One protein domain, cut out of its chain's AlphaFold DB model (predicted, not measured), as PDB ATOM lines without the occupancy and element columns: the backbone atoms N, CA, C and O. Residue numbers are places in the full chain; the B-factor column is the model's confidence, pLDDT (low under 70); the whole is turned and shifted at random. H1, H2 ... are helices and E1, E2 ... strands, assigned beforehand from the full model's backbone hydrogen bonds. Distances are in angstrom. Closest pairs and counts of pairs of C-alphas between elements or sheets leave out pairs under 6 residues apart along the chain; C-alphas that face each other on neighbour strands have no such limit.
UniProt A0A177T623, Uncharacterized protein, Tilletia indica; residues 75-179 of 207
ATOM      1  N   PHE A  75      -8.053  10.406  31.955       39.72
ATOM      2  CA  PHE A  75      -6.966  10.778  32.861       39.72
ATOM      3  C   PHE A  75      -5.717  11.210  32.070       39.72
ATOM      4  O   PHE A  75      -5.608  10.888  30.885       39.72
ATOM      5  N   PRO A  76      -4.770  11.932  32.700       32.84
ATOM      6  CA  PRO A  76      -3.627  12.550  32.017       32.84
ATOM      7  C   PRO A  76      -2.694  11.574  31.284       32.84
ATOM      8  O   PRO A  76      -1.941  12.005  30.421       32.84
ATOM      9  N   THR A  77      -2.738  10.277  31.610       36.41
ATOM     10  CA  THR A  77      -1.923   9.228  30.973       36.41
ATOM     11  C   THR A  77      -2.515   8.686  29.669       36.41
ATOM     12  O   THR A  77      -1.898   7.844  29.032       36.41
ATOM     13  N   GLY A  78      -3.707   9.138  29.257       39.16
ATOM     14  CA  GLY A  78      -4.407   8.605  28.080       39.16
ATOM     15  C   GLY A  78      -5.177   7.304  28.345       39.16
ATOM     16  O   GLY A  78      -5.967   6.876  27.503       39.16
ATOM     17  N   ASP A  79      -5.034   6.718  29.537       41.84
ATOM     18  CA  ASP A  79      -5.764   5.516  29.933       41.84
ATOM     19  C   ASP A  79      -7.237   5.831  30.233       41.84
ATOM     20  O   ASP A  79      -7.587   6.609  31.131       41.84
ATOM     21  N   LEU A  80      -8.136   5.183  29.492       44.31
ATOM     22  CA  LEU A  80      -9.572   5.190  29.761       44.31
ATOM     23  C   LEU A  80      -9.880   4.245  30.928       44.31
ATOM     24  O   LEU A  80     -10.071   3.044  30.745       44.31
ATOM     25  N   VAL A  81      -9.970   4.790  32.142       47.44
ATOM     26  CA  VAL A  81     -10.435   4.040  33.316       47.44
ATOM     27  C   VAL A  81     -11.920   4.303  33.526       47.44
ATOM     28  O   VAL A  81     -12.321   5.304  34.119       47.44
ATOM     29  N   GLN A  82     -12.763   3.375  33.076       46.38
ATOM     30  CA  GLN A  82     -14.184   3.415  33.398       46.38
ATOM     31  C   GLN A  82     -14.423   2.751  34.762       46.38
ATOM     32  O   GLN A  82     -14.412   1.527  34.889       46.38
ATOM     33  N   LYS A  83     -14.618   3.567  35.804       44.47
ATOM     34  CA  LYS A  83     -15.066   3.086  37.118       44.47
ATOM     35  C   LYS A  83     -16.580   2.907  37.080       44.47
ATOM     36  O   LYS A  83     -17.322   3.883  37.101       44.47
ATOM     37  N   PHE A  84     -17.033   1.664  37.030       42.91
ATOM     38  CA  PHE A  84     -18.437   1.327  37.235       42.91
ATOM     39  C   PHE A  84     -18.650   0.891  38.681       42.91
ATOM     40  O   PHE A  84     -17.804   0.196  39.252       42.91
ATOM     41  N   LYS A  85     -19.802   1.224  39.269       39.09
ATOM     42  CA  LYS A  85     -20.286   0.454  40.417       39.09
ATOM     43  C   LYS A  85     -20.589  -0.957  39.921       39.09
ATOM     44  O   LYS A  85     -21.260  -1.099  38.905       39.09
ATOM     45  N   LEU A  86     -20.127  -1.988  40.629       37.75
ATOM     46  CA  LEU A  86     -20.347  -3.395  40.253       37.75
ATOM     47  C   LEU A  86     -21.831  -3.712  39.966       37.75
ATOM     48  O   LEU A  86     -22.122  -4.507  39.076       37.75
ATOM     49  N   SER A  87     -22.750  -3.034  40.660       33.59
ATOM     50  CA  SER A  87     -24.207  -3.113  40.479       33.59
ATOM     51  C   SER A  87     -24.739  -2.483  39.185       33.59
ATOM     52  O   SER A  87     -25.823  -2.835  38.737       33.59
ATOM     53  N   GLU A  88     -24.003  -1.536  38.608       37.00
ATOM     54  CA  GLU A  88     -24.373  -0.753  37.422       37.00
ATOM     55  C   GLU A  88     -23.547  -1.139  36.194       37.00
ATOM     56  O   GLU A  88     -23.825  -0.652  35.100       37.00
ATOM     57  N   THR A  89     -22.535  -2.002  36.351       40.22
ATOM     58  CA  THR A  89     -21.777  -2.536  35.221       40.22
ATOM     59  C   THR A  89     -22.770  -3.207  34.276       40.22
ATOM     60  O   THR A  89     -23.333  -4.243  34.647       40.22
ATOM     61  N   PRO A  90     -23.005  -2.681  33.057       41.75
ATOM     62  CA  PRO A  90     -23.626  -3.504  32.040       41.75
ATOM     63  C   PRO A  90     -22.717  -4.716  31.936       41.75
ATOM     64  O   PRO A  90     -21.509  -4.551  31.752       41.75
ATOM     65  N   ASP A  91     -23.265  -5.909  32.173       41.06
ATOM     66  CA  ASP A  91     -22.520  -7.152  32.020       41.06
ATOM     67  C   ASP A  91     -21.637  -6.995  30.776       41.06
ATOM     68  O   ASP A  91     -22.151  -6.852  29.665       41.06
ATOM     69  N   PHE A  92     -20.311  -7.029  30.926       46.19
ATOM     70  CA  PHE A  92     -19.409  -7.122  29.771       46.19
ATOM     71  C   PHE A  92     -19.733  -8.380  28.929       46.19
ATOM     72  O   PHE A  92     -19.258  -8.531  27.807       46.19
ATOM     73  N   GLN A  93     -20.577  -9.274  29.462       44.31
ATOM     74  CA  GLN A  93     -21.210 -10.402  28.783       44.31
ATOM     75  C   GLN A  93     -22.471 -10.043  27.959       44.31
ATOM     76  O   GLN A  93     -22.833 -10.803  27.063       44.31
ATOM     77  N   LYS A  94     -23.160  -8.924  28.233       37.47
ATOM     78  CA  LYS A  94     -24.431  -8.512  27.595       37.47
ATOM     79  C   LYS A  94     -24.283  -7.476  26.482       37.47
ATOM     80  O   LYS A  94     -25.223  -7.320  25.701       37.47
ATOM     81  N   GLY A  95     -23.124  -6.832  26.338       47.31
ATOM     82  CA  GLY A  95     -22.772  -6.092  25.124       47.31
ATOM     83  C   GLY A  95     -22.561  -7.074  23.972       47.31
ATOM     84  O   GLY A  95     -21.443  -7.515  23.733       47.31
ATOM     85  N   ARG A  96     -23.650  -7.480  23.305       52.75
ATOM     86  CA  ARG A  96     -23.660  -8.599  22.346       52.75
ATOM     87  C   ARG A  96     -22.637  -8.446  21.226       52.75
ATOM     88  O   ARG A  96     -22.286  -9.461  20.641       52.75
ATOM     89  N   ASP A  97     -22.178  -7.245  20.906       57.50
ATOM     90  CA  ASP A  97     -21.464  -6.984  19.656       57.50
ATOM     91  C   ASP A  97     -20.016  -7.451  19.626       57.50
ATOM     92  O   ASP A  97     -19.544  -7.875  18.567       57.50
ATOM     93  N   TRP A  98     -19.369  -7.519  20.788       58.59
ATOM     94  CA  TRP A  98     -17.958  -7.859  20.901       58.59
ATOM     95  C   TRP A  98     -17.748  -9.091  21.772       58.59
ATOM     96  O   TRP A  98     -18.358  -9.259  22.826       58.59
ATOM     97  N   VAL A  99     -16.867  -9.980  21.317       64.44
ATOM     98  CA  VAL A  99     -16.466 -11.154  22.092       64.44
ATOM     99  C   VAL A  99     -15.210 -10.796  22.863       64.44
ATOM    100  O   VAL A  99     -14.159 -10.597  22.267       64.44
ATOM    101  N   TRP A 100     -15.305 -10.745  24.186       67.75
ATOM    102  CA  TRP A 100     -14.174 -10.466  25.067       67.75
ATOM    103  C   TRP A 100     -13.578 -11.767  25.611       67.75
ATOM    104  O   TRP A 100     -14.296 -12.684  26.013       67.75
ATOM    105  N   ARG A 101     -12.248 -11.862  25.643       65.56
ATOM    106  CA  ARG A 101     -11.501 -12.961  26.267       65.56
ATOM    107  C   ARG A 101     -10.683 -12.410  27.418       65.56
ATOM    108  O   ARG A 101     -10.022 -11.392  27.280       65.56
ATOM    109  N   ASN A 102     -10.700 -13.098  28.551       68.19
ATOM    110  CA  ASN A 102      -9.806 -12.760  29.653       68.19
ATOM    111  C   ASN A 102      -8.364 -13.113  29.243       68.19
ATOM    112  O   ASN A 102      -8.102 -14.264  28.880       68.19
ATOM    113  N   LYS A 103      -7.479 -12.114  29.267       66.94
ATOM    114  CA  LYS A 103      -6.048 -12.240  28.972       66.94
ATOM    115  C   LYS A 103      -5.276 -12.649  30.220       66.94
ATOM    116  O   LYS A 103      -4.457 -13.558  30.157       66.94
ATOM    117  N   SER A 104      -5.557 -11.988  31.338       68.25
ATOM    118  CA  SER A 104      -4.874 -12.209  32.605       68.25
ATOM    119  C   SER A 104      -5.768 -11.864  33.793       68.25
ATOM    120  O   SER A 104      -6.717 -11.075  33.709       68.25
ATOM    121  N   LYS A 105      -5.439 -12.485  34.923       70.44
ATOM    122  CA  LYS A 105      -5.944 -12.149  36.248       70.44
ATOM    123  C   LYS A 105      -4.718 -11.840  37.101       70.44
ATOM    124  O   LYS A 105      -3.809 -12.663  37.134       70.44
ATOM    125  N   ALA A 106      -4.703 -10.680  37.735       61.09
ATOM    126  CA  ALA A 106      -3.671 -10.299  38.684       61.09
ATOM    127  C   ALA A 106      -4.346  -9.898  39.992       61.09
ATOM    128  O   ALA A 106      -5.392  -9.244  39.972       61.09
ATOM    129  N   ASP A 107      -3.759 -10.308  41.107       62.66
ATOM    130  CA  ASP A 107      -4.124  -9.763  42.405       62.66
ATOM    131  C   ASP A 107      -3.412  -8.410  42.531       62.66
ATOM    132  O   ASP A 107      -2.229  -8.282  42.214       62.66
ATOM    133  N   VAL A 108      -4.164  -7.372  42.880       62.22
ATOM    134  CA  VAL A 108      -3.694  -5.989  42.935       62.22
ATOM    135  C   VAL A 108      -3.980  -5.461  44.325       62.22
ATOM    136  O   VAL A 108      -5.133  -5.396  44.748       62.22
ATOM    137  N   LEU A 109      -2.924  -5.070  45.028       47.41
ATOM    138  CA  LEU A 109      -3.044  -4.338  46.277       47.41
ATOM    139  C   LEU A 109      -3.249  -2.859  45.939       47.41
ATOM    140  O   LEU A 109      -2.382  -2.237  45.328       47.41
ATOM    141  N   ILE A 110      -4.403  -2.304  46.307       59.31
ATOM    142  CA  ILE A 110      -4.682  -0.876  46.146       59.31
ATOM    143  C   ILE A 110      -4.537  -0.229  47.520       59.31
ATOM    144  O   ILE A 110      -5.314  -0.503  48.439       59.31
ATOM    145  N   GLU A 111      -3.525   0.623  47.661       44.38
ATOM    146  CA  GLU A 111      -3.239   1.333  48.907       44.38
ATOM    147  C   GLU A 111      -4.476   2.116  49.385       44.38
ATOM    148  O   GLU A 111      -5.124   2.826  48.614       44.38
ATOM    149  N   GLY A 112      -4.861   1.919  50.650       49.22
ATOM    150  CA  GLY A 112      -6.057   2.525  51.252       49.22
ATOM    151  C   GLY A 112      -7.402   1.859  50.914       49.22
ATOM    152  O   GLY A 112      -8.418   2.260  51.477       49.22
ATOM    153  N   VAL A 113      -7.434   0.843  50.042       57.50
ATOM    154  CA  VAL A 113      -8.667   0.119  49.651       57.50
ATOM    155  C   VAL A 113      -8.593  -1.378  49.981       57.50
ATOM    156  O   VAL A 113      -9.621  -1.990  50.262       57.50
ATOM    157  N   GLY A 114      -7.389  -1.957  50.001       61.47
ATOM    158  CA  GLY A 114      -7.150  -3.372  50.298       61.47
ATOM    159  C   GLY A 114      -6.796  -4.198  49.059       61.47
ATOM    160  O   GLY A 114      -6.453  -3.662  48.002       61.47
ATOM    161  N   GLU A 115      -6.840  -5.522  49.201       64.06
ATOM    162  CA  GLU A 115      -6.551  -6.469  48.120       64.06
ATOM    163  C   GLU A 115      -7.750  -6.619  47.178       64.06
ATOM    164  O   GLU A 115      -8.884  -6.854  47.602       64.06
ATOM    165  N   GLY A 116      -7.498  -6.500  45.877       68.69
ATOM    166  CA  GLY A 116      -8.492  -6.669  44.826       68.69
ATOM    167  C   GLY A 116      -7.998  -7.580  43.710       68.69
ATOM    168  O   GLY A 116      -6.816  -7.870  43.579       68.69
ATOM    169  N   ILE A 117      -8.921  -8.026  42.861       67.12
ATOM    170  CA  ILE A 117      -8.595  -8.812  41.668       67.12
ATOM    171  C   ILE A 117      -8.785  -7.927  40.439       67.12
ATOM    172  O   ILE A 117      -9.914  -7.554  40.110       67.12
ATOM    173  N   GLN A 118      -7.712  -7.683  39.692       67.69
ATOM    174  CA  GLN A 118      -7.790  -7.078  38.369       67.69
ATOM    175  C   GLN A 118      -7.917  -8.165  37.298       67.69
ATOM    176  O   GLN A 118      -7.176  -9.149  37.267       67.69
ATOM    177  N   ARG A 119      -8.886  -7.997  36.392       64.50
ATOM    178  CA  ARG A 119      -9.074  -8.867  35.224       64.50
ATOM    179  C   ARG A 119      -8.868  -8.050  33.963       64.50
ATOM    180  O   ARG A 119      -9.613  -7.107  33.720       64.50
ATOM    181  N   LEU A 120      -7.904  -8.453  33.146       67.25
ATOM    182  CA  LEU A 120      -7.689  -7.861  31.834       67.25
ATOM    183  C   LEU A 120      -8.484  -8.644  30.791       67.25
ATOM    184  O   LEU A 120      -8.364  -9.869  30.692       67.25
ATOM    185  N   PHE A 121      -9.269  -7.937  29.985       65.12
ATOM    186  CA  PHE A 121      -9.982  -8.507  28.847       65.12
ATOM    187  C   PHE A 121      -9.420  -7.944  27.540       65.12
ATOM    188  O   PHE A 121      -9.092  -6.768  27.452       65.12
ATOM    189  N   VAL A 122      -9.330  -8.789  26.518       65.81
ATOM    190  CA  VAL A 122      -8.996  -8.418  25.138       65.81
ATOM    191  C   VAL A 122     -10.138  -8.802  24.216       65.81
ATOM    192  O   VAL A 122     -10.774  -9.845  24.392       65.81
ATOM    193  N   CYS A 123     -10.398  -7.962  23.221       66.50
ATOM    194  CA  CYS A 123     -11.376  -8.264  22.191       66.50
ATOM    195  C   CYS A 123     -10.854  -9.405  21.304       66.50
ATOM    196  O   CYS A 123      -9.743  -9.352  20.786       66.50
ATOM    197  N   ALA A 124     -11.655 -10.454  21.127       68.81
ATOM    198  CA  ALA A 124     -11.331 -11.596  20.276       68.81
ATOM    199  C   ALA A 124     -11.487 -11.297  18.775       68.81
ATOM    200  O   ALA A 124     -11.093 -12.125  17.955       68.81
ATOM    201  N   GLY A 125     -12.079 -10.150  18.429       70.62
ATOM    202  CA  GLY A 125     -12.273  -9.694  17.058       70.62
ATOM    203  C   GLY A 125     -13.359 -10.442  16.281       70.62
ATOM    204  O   GLY A 125     -14.231 -11.133  16.828       70.62
ATOM    205  N   VAL A 126     -13.299 -10.276  14.962       75.81
ATOM    206  CA  VAL A 126     -14.167 -10.928  13.983       75.81
ATOM    207  C   VAL A 126     -13.328 -11.746  13.009       75.81
ATOM    208  O   VAL A 126     -12.148 -11.487  12.808       75.81
ATOM    209  N   LEU A 127     -13.948 -12.761  12.425       74.00
ATOM    210  CA  LEU A 127     -13.356 -13.644  11.436       74.00
ATOM    211  C   LEU A 127     -14.149 -13.505  10.146       74.00
ATOM    212  O   LEU A 127     -15.370 -13.688  10.139       74.00
ATOM    213  N   GLU A 128     -13.456 -13.203   9.062       78.75
ATOM    214  CA  GLU A 128     -14.029 -13.178   7.726       78.75
ATOM    215  C   GLU A 128     -13.787 -14.516   7.028       78.75
ATOM    216  O   GLU A 128     -12.777 -15.181   7.239       78.75
ATOM    217  N   CYS A 129     -14.753 -14.965   6.230       81.00
ATOM    218  CA  CYS A 129     -14.551 -16.137   5.396       81.00
ATOM    219  C   CYS A 129     -14.009 -15.745   4.022       81.00
ATOM    220  O   CYS A 129     -14.777 -15.258   3.195       81.00
ATOM    221  N   ASP A 130     -12.775 -16.144   3.718       83.94
ATOM    222  CA  ASP A 130     -12.090 -15.859   2.443       83.94
ATOM    223  C   ASP A 130     -12.874 -16.267   1.186       83.94
ATOM    224  O   ASP A 130     -12.689 -15.724   0.104       83.94
ATOM    225  N   ARG A 131     -13.769 -17.258   1.295       84.44
ATOM    226  CA  ARG A 131     -14.538 -17.760   0.145       84.44
ATOM    227  C   ARG A 131     -15.819 -16.990  -0.136       84.44
ATOM    228  O   ARG A 131     -16.343 -17.090  -1.242       84.44
ATOM    229  N   CYS A 132     -16.420 -16.364   0.871       84.88
ATOM    230  CA  CYS A 132     -17.740 -15.751   0.713       84.88
ATOM    231  C   CYS A 132     -17.918 -14.421   1.445       84.88
ATOM    232  O   CYS A 132     -19.059 -13.972   1.553       84.88
ATOM    233  N   GLY A 133     -16.841 -13.849   1.991       80.62
ATOM    234  CA  GLY A 133     -16.820 -12.567   2.704       80.62
ATOM    235  C   GLY A 133     -17.708 -12.523   3.948       80.62
ATOM    236  O   GLY A 133     -18.047 -11.464   4.456       80.62
ATOM    237  N   THR A 134     -18.197 -13.672   4.427       82.44
ATOM    238  CA  THR A 134     -19.117 -13.678   5.568       82.44
ATOM    239  C   THR A 134     -18.332 -13.455   6.845       82.44
ATOM    240  O   THR A 134     -17.601 -14.348   7.277       82.44
ATOM    241  N   VAL A 135     -18.555 -12.301   7.461       76.81
ATOM    242  CA  VAL A 135     -17.991 -11.938   8.758       76.81
ATOM    243  C   VAL A 135     -18.762 -12.632   9.880       76.81
ATOM    244  O   VAL A 135     -19.995 -12.696   9.881       76.81
ATOM    245  N   LYS A 136     -18.036 -13.197  10.844       73.81
ATOM    246  CA  LYS A 136     -18.579 -13.830  12.047       73.81
ATOM    247  C   LYS A 136     -17.768 -13.432  13.263       73.81
ATOM    248  O   LYS A 136     -16.568 -13.221  13.178       73.81
ATOM    249  N   ARG A 137     -18.412 -13.412  14.425       73.19
ATOM    250  CA  ARG A 137     -17.707 -13.217  15.693       73.19
ATOM    251  C   ARG A 137     -16.743 -14.375  15.945       73.19
ATOM    252  O   ARG A 137     -17.108 -15.537  15.723       73.19
ATOM    253  N   ALA A 138     -15.538 -14.059  16.416       73.75
ATOM    254  CA  ALA A 138     -14.605 -15.080  16.867       73.75
ATOM    255  C   ALA A 138     -15.225 -15.857  18.045       73.75
ATOM    256  O   ALA A 138     -15.895 -15.262  18.890       73.75
ATOM    257  N   PRO A 139     -15.046 -17.184  18.134       75.06
ATOM    258  CA  PRO A 139     -15.581 -17.938  19.262       75.06
ATOM    259  C   PRO A 139     -14.907 -17.495  20.572       75.06
ATOM    260  O   PRO A 139     -13.714 -17.205  20.596       75.06
ATOM    261  N   SER A 140     -15.645 -17.479  21.683       71.50
ATOM    262  CA  SER A 140     -15.106 -17.124  23.012       71.50
ATOM    263  C   SER A 140     -14.190 -18.198  23.612       71.50
ATOM    264  O   SER A 140     -13.567 -17.974  24.650       71.50
ATOM    265  N   ASP A 141     -14.102 -19.361  22.964       74.12
ATOM    266  CA  ASP A 141     -13.372 -20.521  23.458       74.12
ATOM    267  C   ASP A 141     -11.877 -20.212  23.629       74.12
ATOM    268  O   ASP A 141     -11.202 -19.772  22.692       74.12
ATOM    269  N   ARG A 142     -11.355 -20.451  24.836       67.94
ATOM    270  CA  ARG A 142      -9.930 -20.270  25.154       67.94
ATOM    271  C   ARG A 142      -9.081 -21.440  24.676       67.94
ATOM    272  O   ARG A 142      -7.856 -21.338  24.634       67.94
ATOM    273  N   ASN A 143      -9.705 -22.565  24.326       76.88
ATOM    274  CA  ASN A 143      -8.971 -23.743  23.912       76.88
ATOM    275  C   ASN A 143      -8.383 -23.544  22.504       76.88
ATOM    276  O   ASN A 143      -9.083 -23.670  21.494       76.88
ATOM    277  N   LYS A 144      -7.066 -23.297  22.444       77.00
ATOM    278  CA  LYS A 144      -6.307 -23.116  21.194       77.00
ATOM    279  C   LYS A 144      -6.553 -24.248  20.186       77.00
ATOM    280  O   LYS A 144      -6.683 -23.978  18.995       77.00
ATOM    281  N   LYS A 145      -6.694 -25.505  20.640       78.88
ATOM    282  CA  LYS A 145      -6.966 -26.658  19.758       78.88
ATOM    283  C   LYS A 145      -8.358 -26.569  19.124       78.88
ATOM    284  O   LYS A 145      -8.498 -26.805  17.924       78.88
ATOM    285  N   ARG A 146      -9.383 -26.194  19.901       77.44
ATOM    286  CA  ARG A 146     -10.753 -26.010  19.385       77.44
ATOM    287  C   ARG A 146     -10.836 -24.817  18.441       77.44
ATOM    288  O   ARG A 146     -11.452 -24.948  17.388       77.44
ATOM    289  N   LEU A 147     -10.160 -23.714  18.766       78.62
ATOM    290  CA  LEU A 147     -10.072 -22.544  17.892       78.62
ATOM    291  C   LEU A 147      -9.400 -22.892  16.558       78.62
ATOM    292  O   LEU A 147      -9.958 -22.592  15.509       78.62
ATOM    293  N   LYS A 148      -8.264 -23.603  16.579       81.44
ATOM    294  CA  LYS A 148      -7.567 -24.046  15.360       81.44
ATOM    295  C   LYS A 148      -8.450 -24.953  14.500       81.44
ATOM    296  O   LYS A 148      -8.577 -24.722  13.301       81.44
ATOM    297  N   LYS A 149      -9.129 -25.932  15.112       81.81
ATOM    298  CA  LYS A 149     -10.089 -26.799  14.405       81.81
ATOM    299  C   LYS A 149     -11.238 -25.993  13.798       81.81
ATOM    300  O   LYS A 149     -11.665 -26.294  12.691       81.81
ATOM    301  N   TRP A 150     -11.733 -24.983  14.513       80.00
ATOM    302  CA  TRP A 150     -12.804 -24.110  14.038       80.00
ATOM    303  C   TRP A 150     -12.361 -23.266  12.839       80.00
ATOM    304  O   TRP A 150     -13.082 -23.223  11.847       80.00
ATOM    305  N   LEU A 151     -11.165 -22.669  12.895       80.81
ATOM    306  CA  LEU A 151     -10.579 -21.879  11.804       80.81
ATOM    307  C   LEU A 151     -10.326 -22.714  10.542       80.81
ATOM    308  O   LEU A 151     -10.495 -22.225   9.432       80.81
ATOM    309  N   GLN A 152      -9.970 -23.990  10.701       85.88
ATOM    310  CA  GLN A 152      -9.769 -24.907   9.576       85.88
ATOM    311  C   GLN A 152     -11.080 -25.369   8.920       85.88
ATOM    312  O   GLN A 152     -11.058 -25.910   7.810       85.88
ATOM    313  N   GLN A 153     -12.231 -25.206   9.580       82.88
ATOM    314  CA  GLN A 153     -13.502 -25.647   9.015       82.88
ATOM    315  C   GLN A 153     -14.045 -24.620   8.014       82.88
ATOM    316  O   GLN A 153     -14.086 -23.424   8.301       82.88
ATOM    317  N   PRO A 154     -14.559 -25.064   6.852       85.25
ATOM    318  CA  PRO A 154     -15.248 -24.163   5.945       85.25
ATOM    319  C   PRO A 154     -16.449 -23.523   6.642       85.25
ATOM    320  O   PRO A 154     -17.151 -24.146   7.442       85.25
ATOM    321  N   CYS A 155     -16.725 -22.270   6.297       86.62
ATOM    322  CA  CYS A 155     -17.811 -21.531   6.919       86.62
ATOM    323  C   CYS A 155     -19.157 -22.270   6.769       86.62
ATOM    324  O   CYS A 155     -19.450 -22.821   5.706       86.62
ATOM    325  N   LYS A 156     -20.024 -22.246   7.798       86.88
ATOM    326  CA  LYS A 156     -21.358 -22.897   7.732       86.88
ATOM    327  C   LYS A 156     -22.140 -22.541   6.455       86.88
ATOM    328  O   LYS A 156     -22.724 -23.423   5.841       86.88
ATOM    329  N   GLY A 157     -22.100 -21.281   6.009       87.94
ATOM    330  CA  GLY A 157     -22.759 -20.858   4.764       87.94
ATOM    331  C   GLY A 157     -22.172 -21.531   3.518       87.94
ATOM    332  O   GLY A 157     -22.907 -22.002   2.650       87.94
ATOM    333  N   CYS A 158     -20.848 -21.655   3.468       89.31
ATOM    334  CA  CYS A 158     -20.084 -22.329   2.428       89.31
ATOM    335  C   CYS A 158     -20.425 -23.825   2.383       89.31
ATOM    336  O   CYS A 158     -20.672 -24.371   1.307       89.31
ATOM    337  N   ILE A 159     -20.495 -24.469   3.555       91.12
ATOM    338  CA  ILE A 159     -20.916 -25.868   3.702       91.12
ATOM    339  C   ILE A 159     -22.341 -26.035   3.172       91.12
ATOM    340  O   ILE A 159     -22.566 -26.864   2.295       91.12
ATOM    341  N   THR A 160     -23.292 -25.212   3.622       92.75
ATOM    342  CA  THR A 160     -24.694 -25.296   3.188       92.75
ATOM    343  C   THR A 160     -24.835 -25.103   1.679       92.75
ATOM    344  O   THR A 160     -25.529 -25.883   1.022       92.75
ATOM    345  N   ARG A 161     -24.138 -24.119   1.091       92.06
ATOM    346  CA  ARG A 161     -24.126 -23.901  -0.366       92.06
ATOM    347  C   ARG A 161     -23.541 -25.103  -1.110       92.06
ATOM    348  O   ARG A 161     -24.141 -25.564  -2.084       92.06
ATOM    349  N   ARG A 162     -22.417 -25.656  -0.636       93.44
ATOM    350  CA  ARG A 162     -21.789 -26.857  -1.213       93.44
ATOM    351  C   ARG A 162     -22.731 -28.060  -1.150       93.44
ATOM    352  O   ARG A 162     -22.936 -28.715  -2.171       93.44
ATOM    353  N   SER A 163     -23.357 -28.304  -0.003       94.88
ATOM    354  CA  SER A 163     -24.316 -29.394   0.202       94.88
ATOM    355  C   SER A 163     -25.558 -29.241  -0.677       94.88
ATOM    356  O   SER A 163     -25.976 -30.200  -1.325       94.88
ATOM    357  N   LYS A 164     -26.111 -28.026  -0.796       94.69
ATOM    358  CA  LYS A 164     -27.247 -27.734  -1.687       94.69
ATOM    359  C   LYS A 164     -26.889 -27.985  -3.155       94.69
ATOM    360  O   LYS A 164     -27.669 -28.605  -3.878       94.69
ATOM    361  N   ARG A 165     -25.692 -27.573  -3.594       94.50
ATOM    362  CA  ARG A 165     -25.188 -27.843  -4.954       94.50
ATOM    363  C   ARG A 165     -25.002 -29.340  -5.204       94.50
ATOM    364  O   ARG A 165     -25.364 -29.822  -6.276       94.50
ATOM    365  N   ALA A 166     -24.480 -30.077  -4.227       95.56
ATOM    366  CA  ALA A 166     -24.314 -31.525  -4.322       95.56
ATOM    367  C   ALA A 166     -25.664 -32.252  -4.449       95.56
ATOM    368  O   ALA A 166     -25.815 -33.084  -5.340       95.56
ATOM    369  N   ARG A 167     -26.665 -31.886  -3.633       95.75
ATOM    370  CA  ARG A 167     -28.026 -32.448  -3.720       95.75
ATOM    371  C   ARG A 167     -28.662 -32.207  -5.090       95.75
ATOM    372  O   ARG A 167     -29.128 -33.154  -5.707       95.75
ATOM    373  N   ARG A 168     -28.589 -30.976  -5.616       96.31
ATOM    374  CA  ARG A 168     -29.100 -30.652  -6.964       96.31
ATOM    375  C   ARG A 168     -28.437 -31.481  -8.065       96.31
ATOM    376  O   ARG A 168     -29.112 -31.918  -8.987       96.31
ATOM    377  N   ARG A 169     -27.125 -31.727  -7.968       96.62
ATOM    378  CA  ARG A 169     -26.408 -32.588  -8.924       96.62
ATOM    379  C   ARG A 169     -26.872 -34.042  -8.854       96.62
ATOM    380  O   ARG A 169     -27.012 -34.658  -9.901       96.62
ATOM    381  N   ARG A 170     -27.111 -34.578  -7.651       96.56
ATOM    382  CA  ARG A 170     -27.638 -35.942  -7.472       96.56
ATOM    383  C   ARG A 170     -29.050 -36.073  -8.042       96.56
ATOM    384  O   ARG A 170     -29.260 -36.954  -8.858       96.56
ATOM    385  N   ALA A 171     -29.940 -35.135  -7.720       95.81
ATOM    386  CA  ALA A 171     -31.299 -35.107  -8.265       95.81
ATOM    387  C   ALA A 171     -31.304 -35.022  -9.801       95.81
ATOM    388  O   ALA A 171     -32.008 -35.775 -10.459       95.81
ATOM    389  N   LYS A 172     -30.446 -34.175 -10.393       97.00
ATOM    390  CA  LYS A 172     -30.310 -34.098 -11.858       97.00
ATOM    391  C   LYS A 172     -29.807 -35.412 -12.467       97.00
ATOM    392  O   LYS A 172     -30.271 -35.790 -13.533       97.00
ATOM    393  N   LYS A 173     -28.857 -36.096 -11.819       96.56
ATOM    394  CA  LYS A 173     -28.369 -37.404 -12.284       96.56
ATOM    395  C   LYS A 173     -29.454 -38.480 -12.207       96.56
ATOM    396  O   LYS A 173     -29.562 -39.253 -13.145       96.56
ATOM    397  N   GLN A 174     -30.247 -38.502 -11.135       95.31
ATOM    398  CA  GLN A 174     -31.377 -39.427 -10.991       95.31
ATOM    399  C   GLN A 174     -32.430 -39.187 -12.078       95.31
ATOM    400  O   GLN A 174     -32.739 -40.110 -12.815       95.31
ATOM    401  N   ALA A 175     -32.848 -37.935 -12.285       94.12
ATOM    402  CA  ALA A 175     -33.810 -37.589 -13.332       94.12
ATOM    403  C   ALA A 175     -33.323 -37.956 -14.750       94.12
ATOM    404  O   ALA A 175     -34.100 -38.423 -15.575       94.12
ATOM    405  N   LEU A 176     -32.029 -37.765 -15.044       94.81
ATOM    406  CA  LEU A 176     -31.448 -38.185 -16.327       94.81
ATOM    407  C   LEU A 176     -31.416 -39.712 -16.478       94.81
ATOM    408  O   LEU A 176     -31.657 -40.210 -17.571       94.81
ATOM    409  N   SER A 177     -31.133 -40.440 -15.395       94.00
ATOM    410  CA  SER A 177     -31.147 -41.904 -15.390       94.00
ATOM    411  C   SER A 177     -32.554 -42.457 -15.624       94.00
ATOM    412  O   SER A 177     -32.714 -43.373 -16.419       94.00
ATOM    413  N   GLU A 178     -33.568 -41.882 -14.971       93.06
ATOM    414  CA  GLU A 178     -34.977 -42.274 -15.122       93.06
ATOM    415  C   GLU A 178     -35.488 -42.012 -16.546       93.06
ATOM    416  O   GLU A 178     -36.139 -42.868 -17.145       93.06
ATOM    417  N   ALA A 179     -35.124 -40.861 -17.126       89.88
ATOM    418  CA  ALA A 179     -35.458 -40.529 -18.510       89.88
ATOM    419  C   ALA A 179     -34.826 -41.502 -19.521       89.88
ATOM    420  O   ALA A 179     -35.460 -41.844 -20.515       89.88
TER     421      ALA A 179
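What this domain is: This is residues 75 to 179 of the 207 residues of an uncharacterized protein of Tilletia indica (UniProt A0A177T623). The model is a long, thin rod: a long hairpin of two strands, E1 and E2, makes one end, a small hairpin, E3 and E4, continues from it near the middle, and one long straight helix, H2, sticks out at the other end with residues 159 to 179. The short helix H1 sits to the side, between the small hairpin and H2 along the chain, and the unnamed residues 75 to 91 stand free before the long hairpin. The printed part has 105 residues, with four named strands and then two named helices in the order E1 E2 E3 E4 H1 H2; the two sheets, E1 - E2 and E3 - E4, have two antiparallel strands each. The class is mixed, helices and strands, and the whole is extended, with a radius of gyration of the C-alphas of 23.6 A and spans of 87 by 26 by 26 A.

How they stand to each other: Residues 75 to 99 hold no named element. After them E1, residues 100 to 110, and E2, residues 114 to 123, form a hairpin with a tight link; they are antiparallel at 160 degrees. The C-alphas of Asn 102 and Phe 121 face each other at 4.3 A. N 101 and O 122 are within hydrogen-bond range at 2.8 A, as are N 110 and O 114 at 3.0 A. E1 bends by 66 degrees at residue 103. E2 runs on into E3, residues 126 to 128, across a break of 2 residues, at 15 degrees. E3 and E4, residues 135 to 137, form a second hairpin, antiparallel at 150 degrees; the C-alphas of Glu 128 and Val 135 face each other at 4.3 A, and N 127 and O 136 are 2.8 A apart, within hydrogen-bond range. H1, residues 144 to 152, is apart from E1, E2 and E3. H2, residues 156 to 179, is apart from H1 and from the four strands. In H1 and H2 every O i to N i+4 pair is within hydrogen-bond range.

Where its parts are: E1 begins at C-alpha 100 at (-14.174, -10.466, 25.067) and is 25.0 A long; E2 measures 28.8 A. E3 and E4 measure 6.7 A and 7.1 A, and H1 12.3 A. H2 runs 34.6 A, from C-alpha 156 at (-21.358, -22.897, 7.732) to C-alpha 179 at (-35.458, -40.529, -18.510).

The domain as a whole: The two C-alphas farthest apart are those of Gly 112 and Ala 179, at 87.1 A. The printed part has no cut, and no link between named elements is long. Mean pLDDT of the printed part is 70.1; residues 75 to 104, 106 to 124 and 142 are under 70.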